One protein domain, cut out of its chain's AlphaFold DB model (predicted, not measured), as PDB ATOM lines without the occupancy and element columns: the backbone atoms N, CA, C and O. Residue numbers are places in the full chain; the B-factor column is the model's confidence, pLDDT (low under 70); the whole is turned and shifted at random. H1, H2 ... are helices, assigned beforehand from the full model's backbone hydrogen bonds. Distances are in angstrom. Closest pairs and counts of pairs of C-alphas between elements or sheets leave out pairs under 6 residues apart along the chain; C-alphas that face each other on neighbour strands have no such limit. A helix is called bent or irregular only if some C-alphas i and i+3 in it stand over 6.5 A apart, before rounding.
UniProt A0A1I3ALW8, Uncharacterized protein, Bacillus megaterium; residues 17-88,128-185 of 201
ATOM      1  N   LYS A  17      20.449  68.549  75.960       86.62
ATOM      2  CA  LYS A  17      20.552  68.560  74.498       86.62
ATOM      3  C   LYS A  17      20.817  67.153  73.968       86.62
ATOM      4  O   LYS A  17      20.144  66.720  73.037       86.62
ATOM      5  N   LEU A  18      21.712  66.410  74.622       86.75
ATOM      6  CA  LEU A  18      22.014  65.024  74.267       86.75
ATOM      7  C   LEU A  18      20.785  64.113  74.413       86.75
ATOM      8  O   LEU A  18      20.563  63.250  73.565       86.75
ATOM      9  N   LEU A  19      19.944  64.324  75.432       88.25
ATOM     10  CA  LEU A  19      18.684  63.586  75.588       88.25
ATOM     11  C   LEU A  19      17.687  63.899  74.462       88.25
ATOM     12  O   LEU A  19      17.100  62.974  73.898       88.25
ATOM     13  N   VAL A  20      17.510  65.176  74.113       89.81
ATOM     14  CA  VAL A  20      16.604  65.595  73.028       89.81
ATOM     15  C   VAL A  20      17.078  65.052  71.678       89.81
ATOM     16  O   VAL A  20      16.272  64.493  70.929       89.81
ATOM     17  N   ASP A  21      18.376  65.134  71.389       89.88
ATOM     18  CA  ASP A  21      18.969  64.602  70.158       89.88
ATOM     19  C   ASP A  21      18.815  63.073  70.081       89.88
ATOM     20  O   ASP A  21      18.431  62.529  69.042       89.88
ATOM     21  N   THR A  22      19.013  62.373  71.202       91.50
ATOM     22  CA  THR A  22      18.833  60.915  71.291       91.50
ATOM     23  C   THR A  22      17.375  60.513  71.055       91.50
ATOM     24  O   THR A  22      17.105  59.616  70.255       91.50
ATOM     25  N   LEU A  23      16.410  61.193  71.687       91.69
ATOM     26  CA  LEU A  23      14.979  60.945  71.468       91.69
ATOM     27  C   LEU A  23      14.560  61.224  70.022       91.69
ATOM     28  O   LEU A  23      13.790  60.457  69.444       91.69
ATOM     29  N   THR A  24      15.095  62.287  69.425       91.62
ATOM     30  CA  THR A  24      14.839  62.628  68.021       91.62
ATOM     31  C   THR A  24      15.366  61.531  67.100       91.62
ATOM     32  O   THR A  24      14.649  61.075  66.209       91.62
ATOM     33  N   MET A  25      16.578  61.033  67.357       93.06
ATOM     34  CA  MET A  25      17.164  59.920  66.613       93.06
ATOM     35  C   MET A  25      16.315  58.642  66.747       93.06
ATOM     36  O   MET A  25      16.008  58.007  65.736       93.06
ATOM     37  N   PHE A  26      15.850  58.300  67.954       93.31
ATOM     38  CA  PHE A  26      14.913  57.186  68.158       93.31
ATOM     39  C   PHE A  26      13.596  57.377  67.399       93.31
ATOM     40  O   PHE A  26      13.095  56.422  66.806       93.31
ATOM     41  N   GLY A  27      13.057  58.598  67.371       93.06
ATOM     42  CA  GLY A  27      11.865  58.937  66.596       93.06
ATOM     43  C   GLY A  27      12.047  58.684  65.098       93.06
ATOM     44  O   GLY A  27      11.176  58.085  64.464       93.06
ATOM     45  N   VAL A  28      13.204  59.055  64.540       94.44
ATOM     46  CA  VAL A  28      13.546  58.782  63.133       94.44
ATOM     47  C   VAL A  28      13.642  57.276  62.872       94.44
ATOM     48  O   VAL A  28      13.043  56.788  61.913       94.44
ATOM     49  N   PHE A  29      14.323  56.516  63.735       93.75
ATOM     50  CA  PHE A  29      14.424  55.058  63.588       93.75
ATOM     51  C   PHE A  29      13.066  54.356  63.689       93.75
ATOM     52  O   PHE A  29      12.774  53.473  62.882       93.75
ATOM     53  N   LEU A  30      12.211  54.773  64.626       93.44
ATOM     54  CA  LEU A  30      10.833  54.286  64.735       93.44
ATOM     55  C   LEU A  30      10.030  54.594  63.466       93.44
ATOM     56  O   LEU A  30       9.326  53.719  62.965       93.44
ATOM     57  N   GLY A  31      10.178  55.800  62.907       92.69
ATOM     58  CA  GLY A  31       9.546  56.187  61.646       92.69
ATOM     59  C   GLY A  31       9.974  55.299  60.474       92.69
ATOM     60  O   GLY A  31       9.122  54.789  59.745       92.69
ATOM     61  N   ILE A  32      11.280  55.047  60.332       93.81
ATOM     62  CA  ILE A  32      11.827  54.149  59.301       93.81
ATOM     63  C   ILE A  32      11.292  52.724  59.486       93.81
ATOM     64  O   ILE A  32      10.846  52.106  58.520       93.81
ATOM     65  N   TYR A  33      11.292  52.212  60.719       93.88
ATOM     66  CA  TYR A  33      10.814  50.864  61.028       93.88
ATOM     67  C   TYR A  33       9.326  50.684  60.694       93.88
ATOM     68  O   TYR A  33       8.953  49.729  60.009       93.88
ATOM     69  N   VAL A  34       8.473  51.623  61.117       93.38
ATOM     70  CA  VAL A  34       7.032  51.590  60.813       93.38
ATOM     71  C   VAL A  34       6.790  51.731  59.311       93.38
ATOM     72  O   VAL A  34       5.962  51.005  58.758       93.38
ATOM     73  N   GLY A  35       7.538  52.608  58.632       91.00
ATOM     74  CA  GLY A  35       7.474  52.775  57.180       91.00
ATOM     75  C   GLY A  35       7.811  51.485  56.433       91.00
ATOM     76  O   GLY A  35       7.030  51.045  55.588       91.00
ATOM     77  N   TRP A  36       8.915  50.826  56.798       92.31
ATOM     78  CA  TRP A  36       9.304  49.530  56.236       92.31
ATOM     79  C   TRP A  36       8.230  48.469  56.476       92.31
ATOM     80  O   TRP A  36       7.830  47.762  55.549       92.31
ATOM     81  N   HIS A  37       7.744  48.353  57.713       91.69
ATOM     82  CA  HIS A  37       6.738  47.358  58.070       91.69
ATOM     83  C   HIS A  37       5.425  47.579  57.301       91.69
ATOM     84  O   HIS A  37       4.849  46.633  56.762       91.69
ATOM     85  N   SER A  38       4.972  48.831  57.190       89.25
ATOM     86  CA  SER A  38       3.791  49.197  56.401       89.25
ATOM     87  C   SER A  38       3.984  48.889  54.915       89.25
ATOM     88  O   SER A  38       3.091  48.324  54.285       89.25
ATOM     89  N   TYR A  39       5.156  49.198  54.358       90.56
ATOM     90  CA  TYR A  39       5.473  48.909  52.961       90.56
ATOM     91  C   TYR A  39       5.491  47.403  52.672       90.56
ATOM     92  O   TYR A  39       4.887  46.948  51.703       90.56
ATOM     93  N   ALA A  40       6.122  46.606  53.539       86.81
ATOM     94  CA  ALA A  40       6.128  45.151  53.416       86.81
ATOM     95  C   ALA A  40       4.704  44.572  53.486       86.81
ATOM     96  O   ALA A  40       4.353  43.681  52.710       86.81
ATOM     97  N   PHE A  41       3.864  45.108  54.377       85.50
ATOM     98  CA  PHE A  41       2.466  44.703  54.489       85.50
ATOM     99  C   PHE A  41       1.659  45.039  53.228       85.50
ATOM    100  O   PHE A  41       0.933  44.179  52.729       85.50
ATOM    101  N   GLN A  42       1.812  46.251  52.686       87.12
ATOM    102  CA  GLN A  42       1.157  46.667  51.441       87.12
ATOM    103  C   GLN A  42       1.606  45.801  50.264       87.12
ATOM    104  O   GLN A  42       0.768  45.239  49.573       87.12
ATOM    105  N   LYS A  43       2.913  45.574  50.106       87.06
ATOM    106  CA  LYS A  43       3.446  44.750  49.015       87.06
ATOM    107  C   LYS A  43       2.932  43.309  49.057       87.06
ATOM    108  O   LYS A  43       2.579  42.749  48.021       87.06
ATOM    109  N   ASN A  44       2.872  42.704  50.244       86.12
ATOM    110  CA  ASN A  44       2.317  41.358  50.403       86.12
ATOM    111  C   ASN A  44       0.821  41.325  50.089       86.12
ATOM    112  O   ASN A  44       0.347  40.393  49.442       86.12
ATOM    113  N   ARG A  45       0.076  42.343  50.527       87.81
ATOM    114  CA  ARG A  45      -1.346  42.471  50.213       87.81
ATOM    115  C   ARG A  45      -1.563  42.608  48.705       87.81
ATOM    116  O   ARG A  45      -2.323  41.820  48.160       87.81
ATOM    117  N   ASP A  46      -0.843  43.507  48.040       89.12
ATOM    118  CA  ASP A  46      -0.928  43.719  46.592       89.12
ATOM    119  C   ASP A  46      -0.615  42.440  45.809       89.12
ATOM    120  O   ASP A  46      -1.272  42.133  44.817       89.12
ATOM    121  N   TYR A  47       0.376  41.665  46.259       88.81
ATOM    122  CA  TYR A  47       0.693  40.372  45.656       88.81
ATOM    123  C   TYR A  47      -0.482  39.391  45.761       88.81
ATOM    124  O   TYR A  47      -0.856  38.768  44.767       88.81
ATOM    125  N   HIS A  48      -1.091  39.268  46.943       87.38
ATOM    126  CA  HIS A  48      -2.234  38.377  47.149       87.38
ATOM    127  C   HIS A  48      -3.500  38.853  46.438       87.38
ATOM    128  O   HIS A  48      -4.268  38.019  45.975       87.38
ATOM    129  N   GLU A  49      -3.693  40.163  46.311       87.75
ATOM    130  CA  GLU A  49      -4.809  40.763  45.580       87.75
ATOM    131  C   GLU A  49      -4.681  40.480  44.082       87.75
ATOM    132  O   GLU A  49      -5.601  39.934  43.483       87.75
ATOM    133  N   LYS A  50      -3.491  40.697  43.506       90.31
ATOM    134  CA  LYS A  50      -3.216  40.350  42.106       90.31
ATOM    135  C   LYS A  50      -3.338  38.852  41.845       90.31
ATOM    136  O   LYS A  50      -3.920  38.460  40.840       90.31
ATOM    137  N   ARG A  51      -2.795  38.003  42.726       87.81
ATOM    138  CA  ARG A  51      -2.894  36.535  42.610       87.81
ATOM    139  C   ARG A  51      -4.350  36.068  42.680       87.81
ATOM    140  O   ARG A  51      -4.741  35.195  41.912       87.81
ATOM    141  N   LEU A  52      -5.150  36.652  43.571       88.50
ATOM    142  CA  LEU A  52      -6.577  36.362  43.667       88.50
ATOM    143  C   LEU A  52      -7.307  36.774  42.386       88.50
ATOM    144  O   LEU A  52      -7.958  35.934  41.785       88.50
ATOM    145  N   ASP A  53      -7.164  38.026  41.962       88.88
ATOM    146  CA  ASP A  53      -7.927  38.610  40.855       88.88
ATOM    147  C   ASP A  53      -7.572  37.995  39.493       88.88
ATOM    148  O   ASP A  53      -8.446  37.633  38.714       88.88
ATOM    149  N   SER A  54      -6.279  37.795  39.225       86.12
ATOM    150  CA  SER A  54      -5.798  37.362  37.902       86.12
ATOM    151  C   SER A  54      -5.651  35.849  37.716       86.12
ATOM    152  O   SER A  54      -5.422  35.396  36.593       86.12
ATOM    153  N   VAL A  55      -5.726  35.064  38.798       87.94
ATOM    154  CA  VAL A  55      -5.549  33.603  38.739       87.94
ATOM    155  C   VAL A  55      -6.714  32.890  39.405       87.94
ATOM    156  O   VAL A  55      -7.474  32.204  38.738       87.94
ATOM    157  N   TYR A  56      -6.895  33.038  40.715       87.00
ATOM    158  CA  TYR A  56      -7.813  32.153  41.439       87.00
ATOM    159  C   TYR A  56      -9.287  32.533  41.300       87.00
ATOM    160  O   TYR A  56     -10.123  31.641  41.261       87.00
ATOM    161  N   ALA A  57      -9.630  33.817  41.212       86.44
ATOM    162  CA  ALA A  57     -11.002  34.282  41.037       86.44
ATOM    163  C   ALA A  57     -11.636  33.816  39.713       86.44
ATOM    164  O   ALA A  57     -12.730  33.250  39.778       86.44
ATOM    165  N   PRO A  58     -10.996  33.971  38.533       85.75
ATOM    166  CA  PRO A  58     -11.575  33.477  37.284       85.75
ATOM    167  C   PRO A  58     -11.698  31.949  37.282       85.75
ATOM    168  O   PRO A  58     -12.738  31.420  36.894       85.75
ATOM    169  N   LEU A  59     -10.686  31.242  37.795       84.56
ATOM    170  CA  LEU A  59     -10.695  29.782  37.898       84.56
ATOM    171  C   LEU A  59     -11.793  29.269  38.830       84.56
ATOM    172  O   LEU A  59     -12.567  28.391  38.462       84.56
ATOM    173  N   TYR A  60     -11.909  29.852  40.020       84.88
ATOM    174  CA  TYR A  60     -12.954  29.501  40.976       84.88
ATOM    175  C   TYR A  60     -14.351  29.849  40.443       84.88
ATOM    176  O   TYR A  60     -15.295  29.081  40.625       84.88
ATOM    177  N   GLY A  61     -14.483  30.976  39.736       82.62
ATOM    178  CA  GLY A  61     -15.724  31.375  39.080       82.62
ATOM    179  C   GLY A  61     -16.185  30.368  38.026       82.62
ATOM    180  O   GLY A  61     -17.378  30.075  37.955       82.62
ATOM    181  N   LEU A  62     -15.262  29.794  37.248       80.81
ATOM    182  CA  LEU A  62     -15.584  28.711  36.316       80.81
ATOM    183  C   LEU A  62     -16.076  27.456  37.032       80.81
ATOM    184  O   LEU A  62     -17.116  26.926  36.650       80.81
ATOM    185  N   LEU A  63     -15.384  27.031  38.092       80.75
ATOM    186  CA  LEU A  63     -15.798  25.866  38.879       80.75
ATOM    187  C   LEU A  63     -17.202  26.049  39.468       80.75
ATOM    188  O   LEU A  63     -18.015  25.133  39.422       80.75
ATOM    189  N   CYS A  64     -17.521  27.249  39.964       77.62
ATOM    190  CA  CYS A  64     -18.859  27.552  40.480       77.62
ATOM    191  C   CYS A  64     -19.932  27.478  39.387       77.62
ATOM    192  O   CYS A  64     -21.019  26.963  39.633       77.62
ATOM    193  N   LYS A  65     -19.645  27.987  38.180       77.44
ATOM    194  CA  LYS A  65     -20.574  27.899  37.042       77.44
ATOM    195  C   LYS A  65     -20.820  26.446  36.636       77.44
ATOM    196  O   LYS A  65     -21.967  26.080  36.399       77.44
ATOM    197  N   GLN A  66     -19.763  25.636  36.581       73.94
ATOM    198  CA  GLN A  66     -19.846  24.213  36.244       73.94
ATOM    199  C   GLN A  66     -20.652  23.430  37.282       73.94
ATOM    200  O   GLN A  66     -21.556  22.684  36.913       73.94
ATOM    201  N   GLU A  67     -20.396  23.646  38.573       72.00
ATOM    202  CA  GLU A  67     -21.127  22.933  39.622       72.00
ATOM    203  C   GLU A  67     -22.599  23.349  39.679       72.00
ATOM    204  O   GLU A  67     -23.473  22.493  39.779       72.00
ATOM    205  N   LEU A  68     -22.897  24.642  39.524       71.94
ATOM    206  CA  LEU A  68     -24.277  25.127  39.469       71.94
ATOM    207  C   LEU A  68     -25.030  24.551  38.263       71.94
ATOM    208  O   LEU A  68     -26.196  24.181  38.373       71.94
ATOM    209  N   PHE A  69     -24.362  24.431  37.116       69.38
ATOM    210  CA  PHE A  69     -24.936  23.751  35.961       69.38
ATOM    211  C   PHE A  69     -25.211  22.271  36.271       69.38
ATOM    212  O   PHE A  69     -26.305  21.772  36.018       69.38
ATOM    213  N   ARG A  70     -24.259  21.570  36.888       67.12
ATOM    214  CA  ARG A  70     -24.418  20.163  37.265       67.12
ATOM    215  C   ARG A  70     -25.569  19.950  38.251       67.12
ATOM    216  O   ARG A  70     -26.379  19.051  38.044       67.12
ATOM    217  N   GLU A  71     -25.692  20.796  39.270       67.56
ATOM    218  CA  GLU A  71     -26.770  20.739  40.265       67.56
ATOM    219  C   GLU A  71     -28.161  20.952  39.638       67.56
ATOM    220  O   GLU A  71     -29.140  20.301  40.027       67.56
ATOM    221  N   LEU A  72     -28.259  21.852  38.656       68.12
ATOM    222  CA  LEU A  72     -29.518  22.166  37.984       68.12
ATOM    223  C   LEU A  72     -29.914  21.121  36.931       68.12
ATOM    224  O   LEU A  72     -31.103  20.825  36.809       68.12
ATOM    225  N   TYR A  73     -28.951  20.563  36.192       64.50
ATOM    226  CA  TYR A  73     -29.226  19.754  34.997       64.50
ATOM    227  C   TYR A  73     -28.873  18.264  35.126       64.50
ATOM    228  O   TYR A  73     -29.461  17.450  34.417       64.50
ATOM    229  N   LEU A  74     -27.963  17.875  36.025       62.84
ATOM    230  CA  LEU A  74     -27.437  16.507  36.159       62.84
ATOM    231  C   LEU A  74     -27.589  15.961  37.591       62.84
ATOM    232  O   LEU A  74     -26.638  15.442  38.175       62.84
ATOM    233  N   ARG A  75     -28.800  16.046  38.158       56.09
ATOM    234  CA  ARG A  75     -29.094  15.614  39.543       56.09
ATOM    235  C   ARG A  75     -28.759  14.147  39.863       56.09
ATOM    236  O   ARG A  75     -28.594  13.830  41.036       56.09
ATOM    237  N   ASP A  76     -28.619  13.291  38.851       53.44
ATOM    238  CA  ASP A  76     -28.469  11.839  39.019       53.44
ATOM    239  C   ASP A  76     -27.050  11.297  38.737       53.44
ATOM    240  O   ASP A  76     -26.834  10.087  38.813       53.44
ATOM    241  N   LEU A  77     -26.059  12.147  38.425       55.31
ATOM    242  CA  LEU A  77     -24.686  11.705  38.122       55.31
ATOM    243  C   LEU A  77     -23.720  12.030  39.272       55.31
ATOM    244  O   LEU A  77     -23.559  13.189  39.660       55.31
ATOM    245  N   SER A  78     -23.044  11.012  39.818       52.81
ATOM    246  CA  SER A  78     -22.067  11.210  40.898       52.81
ATOM    247  C   SER A  78     -20.787  11.897  40.386       52.81
ATOM    248  O   SER A  78     -20.366  11.695  39.248       52.81
ATOM    249  N   VAL A  79     -20.147  12.702  41.252       54.09
ATOM    250  CA  VAL A  79     -18.849  13.385  40.997       54.09
ATOM    251  C   VAL A  79     -17.748  12.386  40.619       54.09
ATOM    252  O   VAL A  79     -16.746  12.741  40.008       54.09
ATOM    253  N   GLU A  80     -17.905  11.124  41.015       49.16
ATOM    254  CA  GLU A  80     -16.868  10.116  40.851       49.16
ATOM    255  C   GLU A  80     -16.731   9.614  39.417       49.16
ATOM    256  O   GLU A  80     -15.634   9.204  39.041       49.16
ATOM    257  N   GLN A  81     -17.819   9.639  38.643       49.44
ATOM    258  CA  GLN A  81     -17.881   8.991  37.331       49.44
ATOM    259  C   GLN A  81     -17.700   9.956  36.157       49.44
ATOM    260  O   GLN A  81     -17.351   9.498  35.075       49.44
ATOM    261  N   ASN A  82     -17.889  11.262  36.367       56.00
ATOM    262  CA  ASN A  82     -17.739  12.273  35.323       56.00
ATOM    263  C   ASN A  82     -16.780  13.376  35.767       56.00
ATOM    264  O   ASN A  82     -16.851  13.858  36.899       56.00
ATOM    265  N   ALA A  83     -15.913  13.791  34.849       57.78
ATOM    266  CA  ALA A  83     -15.067  14.961  35.018       57.78
ATOM    267  C   ALA A  83     -15.941  16.214  35.233       57.78
ATOM    268  O   ALA A  83     -16.921  16.434  34.524       57.78
ATOM    269  N   ILE A  84     -15.580  17.041  36.214       57.72
ATOM    270  CA  ILE A  84     -16.226  18.325  36.547       57.72
ATOM    271  C   ILE A  84     -16.116  19.311  35.362       57.72
ATOM    272  O   ILE A  84     -17.007  20.125  35.130       57.72
ATOM    273  N   ILE A  85     -15.037  19.203  34.590       56.78
ATOM    274  CA  ILE A  85     -14.664  20.015  33.431       56.78
ATOM    275  C   ILE A  85     -15.152  19.372  32.122       56.78
ATOM    276  O   ILE A  85     -15.113  20.000  31.064       56.78
ATOM    277  N   GLU A  86     -15.635  18.130  32.158       52.31
ATOM    278  CA  GLU A  86     -16.089  17.419  30.971       52.31
ATOM    279  C   GLU A  86     -17.610  17.469  30.847       52.31
ATOM    280  O   GLU A  86     -18.330  16.606  31.341       52.31
ATOM    281  N   PHE A  87     -18.103  18.459  30.105       46.88
ATOM    282  CA  PHE A  87     -19.386  18.308  29.433       46.88
ATOM    283  C   PHE A  87     -19.123  17.876  27.993       46.88
ATOM    284  O   PHE A  87     -18.691  18.658  27.146       46.88
ATOM    285  N   ILE A  88     -19.336  16.589  27.727       43.31
ATOM    286  CA  ILE A  88     -19.353  16.068  26.365       43.31
ATOM    287  C   ILE A  88     -20.623  16.623  25.725       43.31
ATOM    288  O   ILE A  88     -21.723  16.360  26.211       43.31
ATOM    289  N   LEU A 128       1.820  34.569  38.455       84.62
ATOM    290  CA  LEU A 128       1.233  34.700  39.793       84.62
ATOM    291  C   LEU A 128       0.620  33.387  40.306       84.62
ATOM    292  O   LEU A 128       0.262  33.296  41.483       84.62
ATOM    293  N   ALA A 129       0.510  32.376  39.442       86.06
ATOM    294  CA  ALA A 129       0.030  31.045  39.790       86.06
ATOM    295  C   ALA A 129       0.989  30.328  40.755       86.06
ATOM    296  O   ALA A 129       2.200  30.565  40.755       86.06
ATOM    297  N   SER A 130       0.453  29.429  41.590       86.88
ATOM    298  CA  SER A 130       1.314  28.555  42.388       86.88
ATOM    299  C   SER A 130       2.080  27.591  41.463       86.88
ATOM    300  O   SER A 130       1.560  27.186  40.418       86.88
ATOM    301  N   PRO A 131       3.301  27.162  41.836       87.50
ATOM    302  CA  PRO A 131       4.036  26.164  41.061       87.50
ATOM    303  C   PRO A 131       3.264  24.848  40.900       87.50
ATOM    304  O   PRO A 131       3.352  24.208  39.854       87.50
ATOM    305  N   ASN A 132       2.487  24.460  41.918       88.44
ATOM    306  CA  ASN A 132       1.670  23.251  41.864       88.44
ATOM    307  C   ASN A 132       0.503  23.400  40.884       88.44
ATOM    308  O   ASN A 132       0.293  22.506  40.072       88.44
ATOM    309  N   LEU A 133      -0.184  24.548  40.888       87.81
ATOM    310  CA  LEU A 133      -1.223  24.841  39.904       87.81
ATOM    311  C   LEU A 133      -0.648  24.776  38.487       87.81
ATOM    312  O   LEU A 133      -1.212  24.105  37.633       87.81
ATOM    313  N   LEU A 134       0.518  25.382  38.244       87.81
ATOM    314  CA  LEU A 134       1.163  25.339  36.928       87.81
ATOM    315  C   LEU A 134       1.520  23.908  36.492       87.81
ATOM    316  O   LEU A 134       1.320  23.549  35.333       87.81
ATOM    317  N   ARG A 135       2.030  23.081  37.414       91.38
ATOM    318  CA  ARG A 135       2.301  21.660  37.157       91.38
ATOM    319  C   ARG A 135       1.022  20.922  36.757       91.38
ATOM    320  O   ARG A 135       1.025  20.258  35.726       91.38
ATOM    321  N   LEU A 136      -0.040  21.056  37.551       89.25
ATOM    322  CA  LEU A 136      -1.325  20.390  37.328       89.25
ATOM    323  C   LEU A 136      -1.963  20.815  36.005       89.25
ATOM    324  O   LEU A 136      -2.468  19.973  35.274       89.25
ATOM    325  N   LEU A 137      -1.872  22.101  35.665       85.81
ATOM    326  CA  LEU A 137      -2.358  22.637  34.396       85.81
ATOM    327  C   LEU A 137      -1.661  21.993  33.198       85.81
ATOM    328  O   LEU A 137      -2.327  21.512  32.285       85.81
ATOM    329  N   ASN A 138      -0.329  21.946  33.224       86.81
ATOM    330  CA  ASN A 138       0.446  21.339  32.143       86.81
ATOM    331  C   ASN A 138       0.207  19.823  32.059       86.81
ATOM    332  O   ASN A 138       0.170  19.262  30.965       86.81
ATOM    333  N   GLU A 139       0.048  19.151  33.204       88.12
ATOM    334  CA  GLU A 139      -0.259  17.721  33.244       88.12
ATOM    335  C   GLU A 139      -1.646  17.438  32.653       88.12
ATOM    336  O   GLU A 139      -1.780  16.553  31.811       88.12
ATOM    337  N   TYR A 140      -2.650  18.238  33.014       86.81
ATOM    338  CA  TYR A 140      -4.002  18.144  32.473       86.81
ATOM    339  C   TYR A 140      -4.033  18.392  30.957       86.81
ATOM    340  O   TYR A 140      -4.584  17.586  30.212       86.81
ATOM    341  N   GLU A 141      -3.379  19.454  30.475       84.31
ATOM    342  CA  GLU A 141      -3.302  19.773  29.043       84.31
ATOM    343  C   GLU A 141      -2.638  18.647  28.237       84.31
ATOM    344  O   GLU A 141      -3.145  18.238  27.188       84.31
ATOM    345  N   MET A 142      -1.543  18.083  28.757       84.62
ATOM    346  CA  MET A 142      -0.867  16.950  28.128       84.62
ATOM    347  C   MET A 142      -1.756  15.703  28.102       84.62
ATOM    348  O   MET A 142      -1.804  15.002  27.093       84.62
ATOM    349  N   LEU A 143      -2.479  15.418  29.186       85.38
ATOM    350  CA  LEU A 143      -3.376  14.268  29.245       85.38
ATOM    351  C   LEU A 143      -4.556  14.408  28.281       85.38
ATOM    352  O   LEU A 143      -4.886  13.436  27.608       85.38
ATOM    353  N   LEU A 144      -5.124  15.608  28.132       82.19
ATOM    354  CA  LEU A 144      -6.149  15.887  27.123       82.19
ATOM    355  C   LEU A 144      -5.627  15.721  25.691       82.19
ATOM    356  O   LEU A 144      -6.352  15.261  24.806       82.19
ATOM    357  N   PHE A 145      -4.374  16.102  25.441       83.19
ATOM    358  CA  PHE A 145      -3.734  15.867  24.149       83.19
ATOM    359  C   PHE A 145      -3.534  14.367  23.888       83.19
ATOM    360  O   PHE A 145      -3.856  13.876  22.804       83.19
ATOM    361  N   LEU A 146      -3.053  13.625  24.889       81.19
ATOM    362  CA  LEU A 146      -2.839  12.182  24.801       81.19
ATOM    363  C   LEU A 146      -4.151  11.409  24.639       81.19
ATOM    364  O   LEU A 146      -4.200  10.496  23.823       81.19
ATOM    365  N   GLU A 147      -5.220  11.788  25.339       80.19
ATOM    366  CA  GLU A 147      -6.554  11.184  25.201       80.19
ATOM    367  C   GLU A 147      -7.038  11.210  23.742       80.19
ATOM    368  O   GLU A 147      -7.551  10.211  23.246       80.19
ATOM    369  N   LYS A 148      -6.789  12.314  23.023       79.69
ATOM    370  CA  LYS A 148      -7.139  12.459  21.598       79.69
ATOM    371  C   LYS A 148      -6.226  11.678  20.652       79.69
ATOM    372  O   LYS A 148      -6.651  11.325  19.556       79.69
ATOM    373  N   ALA A 149      -4.968  11.470  21.034       79.06
ATOM    374  CA  ALA A 149      -3.963  10.817  20.197       79.06
ATOM    375  C   ALA A 149      -3.918   9.288  20.379       79.06
ATOM    376  O   ALA A 149      -3.423   8.572  19.506       79.06
ATOM    377  N   LEU A 150      -4.395   8.780  21.517       82.69
ATOM    378  CA  LEU A 150      -4.361   7.363  21.864       82.69
ATOM    379  C   LEU A 150      -5.563   6.600  21.287       82.69
ATOM    380  O   LEU A 150      -6.631   7.148  21.043       82.69
ATOM    381  N   THR A 151      -5.387   5.292  21.090       79.31
ATOM    382  CA  THR A 151      -6.450   4.367  20.668       79.31
ATOM    383  C   THR A 151      -6.434   3.101  21.531       79.31
ATOM    384  O   THR A 151      -5.405   2.731  22.105       79.31
ATOM    385  N   GLY A 152      -7.586   2.435  21.659       75.25
ATOM    386  CA  GLY A 152      -7.734   1.197  22.436       75.25
ATOM    387  C   GLY A 152      -7.685   1.401  23.958       75.25
ATOM    388  O   GLY A 152      -8.103   2.436  24.472       75.25
ATOM    389  N   ASN A 153      -7.164   0.413  24.696       75.62
ATOM    390  CA  ASN A 153      -7.157   0.409  26.172       75.62
ATOM    391  C   ASN A 153      -6.388   1.581  26.809       75.62
ATOM    392  O   ASN A 153      -6.671   1.957  27.945       75.62
ATOM    393  N   ASN A 154      -5.451   2.198  26.085       78.06
ATOM    394  CA  ASN A 154      -4.683   3.338  26.589       78.06
ATOM    395  C   ASN A 154      -5.548   4.594  26.794       78.06
ATOM    396  O   ASN A 154      -5.200   5.434  27.620       78.06
ATOM    397  N   VAL A 155      -6.686   4.701  26.097       77.62
ATOM    398  CA  VAL A 155      -7.640   5.810  26.263       77.62
ATOM    399  C   VAL A 155      -8.301   5.753  27.637       77.62
ATOM    400  O   VAL A 155      -8.376   6.768  28.315       77.62
ATOM    401  N   GLN A 156      -8.702   4.565  28.102       76.88
ATOM    402  CA  GLN A 156      -9.319   4.403  29.426       76.88
ATOM    403  C   GLN A 156      -8.341   4.753  30.556       76.88
ATOM    404  O   GLN A 156      -8.727   5.371  31.544       76.88
ATOM    405  N   ILE A 157      -7.062   4.405  30.387       80.62
ATOM    406  CA  ILE A 157      -5.999   4.758  31.338       80.62
ATOM    407  C   ILE A 157      -5.768   6.275  31.351       80.62
ATOM    408  O   ILE A 157      -5.651   6.867  32.423       80.62
ATOM    409  N   ALA A 158      -5.719   6.910  30.173       79.56
ATOM    410  CA  ALA A 158      -5.595   8.361  30.064       79.56
ATOM    411  C   ALA A 158      -6.791   9.067  30.716       79.56
ATOM    412  O   ALA A 158      -6.589   9.966  31.527       79.56
ATOM    413  N   HIS A 159      -8.009   8.596  30.450       80.19
ATOM    414  CA  HIS A 159      -9.245   9.131  31.013       80.19
ATOM    415  C   HIS A 159      -9.287   9.026  32.545       80.19
ATOM    416  O   HIS A 159      -9.521  10.017  33.233       80.19
ATOM    417  N   ALA A 160      -8.951   7.862  33.109       81.06
ATOM    418  CA  ALA A 160      -8.857   7.700  34.562       81.06
ATOM    419  C   ALA A 160      -7.825   8.658  35.185       81.06
ATOM    420  O   ALA A 160      -8.049   9.212  36.261       81.06
ATOM    421  N   LYS A 161      -6.701   8.892  34.498       85.19
ATOM    422  CA  LYS A 161      -5.669   9.821  34.971       85.19
ATOM    423  C   LYS A 161      -6.094  11.288  34.850       85.19
ATOM    424  O   LYS A 161      -5.749  12.072  35.731       85.19
ATOM    425  N   ILE A 162      -6.864  11.645  33.820       84.88
ATOM    426  CA  ILE A 162      -7.482  12.972  33.674       84.88
ATOM    427  C   ILE A 162      -8.342  13.278  34.898       84.88
ATOM    428  O   ILE A 162      -8.123  14.307  35.528       84.88
ATOM    429  N   LEU A 163      -9.223  12.352  35.297       81.94
ATOM    430  CA  LEU A 163     -10.096  12.527  36.464       81.94
ATOM    431  C   LEU A 163      -9.310  12.788  37.756       81.94
ATOM    432  O   LEU A 163      -9.698  13.630  38.562       81.94
ATOM    433  N   ILE A 164      -8.192  12.087  37.961       85.56
ATOM    434  CA  ILE A 164      -7.343  12.278  39.148       85.56
ATOM    435  C   ILE A 164      -6.717  13.675  39.143       85.56
ATOM    436  O   ILE A 164      -6.842  14.414  40.120       85.56
ATOM    437  N   VAL A 165      -6.065  14.049  38.039       86.50
ATOM    438  CA  VAL A 165      -5.388  15.349  37.908       86.50
ATOM    439  C   VAL A 165      -6.383  16.495  38.023       86.50
ATOM    440  O   VAL A 165      -6.096  17.514  38.644       86.50
ATOM    441  N   GLU A 166      -7.575  16.317  37.477       83.44
ATOM    442  CA  GLU A 166      -8.653  17.279  37.579       83.44
ATOM    443  C   GLU A 166      -9.132  17.491  39.017       83.44
ATOM    444  O   GLU A 166      -9.278  18.637  39.441       83.44
ATOM    445  N   ARG A 167      -9.314  16.424  39.805       83.19
ATOM    446  CA  ARG A 167      -9.645  16.561  41.234       83.19
ATOM    447  C   ARG A 167      -8.562  17.332  41.983       83.19
ATOM    448  O   ARG A 167      -8.877  18.214  42.784       83.19
ATOM    449  N   GLU A 168      -7.291  17.037  41.709       86.31
ATOM    450  CA  GLU A 168      -6.168  17.786  42.285       86.31
ATOM    451  C   GLU A 168      -6.196  19.264  41.870       86.31
ATOM    452  O   GLU A 168      -5.939  20.145  42.692       86.31
ATOM    453  N   LEU A 169      -6.556  19.545  40.618       86.88
ATOM    454  CA  LEU A 169      -6.645  20.893  40.065       86.88
ATOM    455  C   LEU A 169      -7.782  21.697  40.706       86.88
ATOM    456  O   LEU A 169      -7.565  22.830  41.135       86.88
ATOM    457  N   VAL A 170      -8.964  21.096  40.853       85.06
ATOM    458  CA  VAL A 170     -10.105  21.684  41.570       85.06
ATOM    459  C   VAL A 170      -9.723  22.005  43.012       85.06
ATOM    460  O   VAL A 170      -9.936  23.129  43.475       85.06
ATOM    461  N   LYS A 171      -9.095  21.053  43.708       86.88
ATOM    462  CA  LYS A 171      -8.639  21.240  45.087       86.88
ATOM    463  C   LYS A 171      -7.636  22.391  45.208       86.88
ATOM    464  O   LYS A 171      -7.831  23.274  46.036       86.88
ATOM    465  N   GLU A 172      -6.618  22.436  44.349       88.44
ATOM    466  CA  GLU A 172      -5.616  23.512  44.336       88.44
ATOM    467  C   GLU A 172      -6.245  24.889  44.061       88.44
ATOM    468  O   GLU A 172      -5.842  25.884  44.670       88.44
ATOM    469  N   ILE A 173      -7.245  24.971  43.175       88.12
ATOM    470  CA  ILE A 173      -7.964  26.225  42.901       88.12
ATOM    471  C   ILE A 173      -8.729  26.687  44.144       88.12
ATOM    472  O   ILE A 173      -8.620  27.854  44.529       88.12
ATOM    473  N   ILE A 174      -9.476  25.790  44.790       86.62
ATOM    474  CA  ILE A 174     -10.253  26.101  45.999       86.62
ATOM    475  C   ILE A 174      -9.330  26.525  47.143       86.62
ATOM    476  O   ILE A 174      -9.582  27.540  47.805       86.62
ATOM    477  N   ASP A 175      -8.252  25.773  47.359       87.62
ATOM    478  CA  ASP A 175      -7.284  26.029  48.419       87.62
ATOM    479  C   ASP A 175      -6.563  27.358  48.181       87.62
ATOM    480  O   ASP A 175      -6.483  28.190  49.087       87.62
ATOM    481  N   GLY A 176      -6.102  27.622  46.956       87.00
ATOM    482  CA  GLY A 176      -5.416  28.867  46.618       87.00
ATOM    483  C   GLY A 176      -6.327  30.098  46.639       87.00
ATOM    484  O   GLY A 176      -5.897  31.176  47.075       87.00
ATOM    485  N   TYR A 177      -7.601  29.947  46.262       88.00
ATOM    486  CA  TYR A 177      -8.616  30.988  46.426       88.00
ATOM    487  C   TYR A 177      -8.835  31.291  47.915       88.00
ATOM    488  O   TYR A 177      -8.671  32.431  48.357       88.00
ATOM    489  N   SER A 178      -9.099  30.260  48.719       85.25
ATOM    490  CA  SER A 178      -9.331  30.381  50.164       85.25
ATOM    491  C   SER A 178      -8.122  30.964  50.902       85.25
ATOM    492  O   SER A 178      -8.265  31.840  51.760       85.25
ATOM    493  N   GLU A 179      -6.910  30.533  50.547       87.06
ATOM    494  CA  GLU A 179      -5.660  31.060  51.093       87.06
ATOM    495  C   GLU A 179      -5.530  32.564  50.820       87.06
ATOM    496  O   GLU A 179      -5.201  33.339  51.727       87.06
ATOM    497  N   SER A 180      -5.817  32.983  49.587       86.69
ATOM    498  CA  SER A 180      -5.710  34.379  49.161       86.69
ATOM    499  C   SER A 180      -6.734  35.261  49.882       86.69
ATOM    500  O   SER A 180      -6.360  36.286  50.455       86.69
ATOM    501  N   ILE A 181      -7.994  34.826  49.987       85.50
ATOM    502  CA  ILE A 181      -9.036  35.546  50.741       85.50
ATOM    503  C   ILE A 181      -8.654  35.663  52.232       85.50
ATOM    504  O   ILE A 181      -8.818  36.730  52.844       85.50
ATOM    505  N   ARG A 182      -8.075  34.604  52.822       84.12
ATOM    506  CA  ARG A 182      -7.607  34.596  54.219       84.12
ATOM    507  C   ARG A 182      -6.477  35.584  54.452       84.12
ATOM    508  O   ARG A 182      -6.527  36.346  55.421       84.12
ATOM    509  N   LYS A 183      -5.476  35.605  53.572       83.94
ATOM    510  CA  LYS A 183      -4.335  36.528  53.669       83.94
ATOM    511  C   LYS A 183      -4.748  37.986  53.473       83.94
ATOM    512  O   LYS A 183      -4.213  38.859  54.153       83.94
ATOM    513  N   LEU A 184      -5.760  38.238  52.646       83.81
ATOM    514  CA  LEU A 184      -6.350  39.565  52.456       83.81
ATOM    515  C   LEU A 184      -7.322  39.973  53.579       83.81
ATOM    516  O   LEU A 184      -7.776  41.116  53.615       83.81
ATOM    517  N   LYS A 185      -7.626  39.074  54.529       82.31
ATOM    518  CA  LYS A 185      -8.579  39.290  55.637       82.31
ATOM    519  C   LYS A 185      -9.977  39.716  55.162       82.31
ATOM    520  O   LYS A 185     -10.695  40.414  55.880       82.31
TER     521      LYS A 185
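This is residues 17 to 88 and 128 to 185 of the 201 residues of an uncharacterized protein of Bacillus megaterium (UniProt A0A1I3ALW8). One long bent helix, H1, meets a helical hairpin of H2 and H3; H3 packs on H1 around its bend, while residues 17 to 43 of H1 stick out as an arm. The printed part, all helix, has 130 residues with three named helices, H1, H2, H3 in order. It is extended, radius of gyration of the C-alphas 24.1 A, spans 89 by 32 by 18 A.

Start with H1, residues 17 to 73, assigned by its hydrogen bonds as one helix but bent: C-alphas 54 and 57 are 6.8 A apart. Its arms, H1a to residue 54 and H1b from 57, stand at a steep tilt of 37 degrees, only just past shallow. H2, residues 131 to 149, and H3, residues 153 to 183, form a hairpin, at 24 degrees; their closest C-alphas, Glu 147 and Val 155, are 5.6 A apart. H3 touches H1a with residues 177 to 183 alone, closest C-alphas His 48 and Ser 180, 5.7 A. It touches H1b with residues 170 to 177 alone, closest C-alphas Tyr 60 and Ile 173, 6.3 A. H2 is apart from both arms. In H1a, H1b, H2 and H3 every O i to N i+4 pair is within hydrogen-bond range.

Find C-alpha 17 at (20.552, 68.560, 74.498); H1a runs 54.8 A from there, H1b 24.1 A, H2 27.1 A, and H3 45.5 A to C-alpha 183 at (-4.335, 36.528, 53.669).

Residues 89 to 127 are cut out, a 30.8 A gap between C-alphas 88 and 128. Residues 69 to 88 have pLDDT under 70.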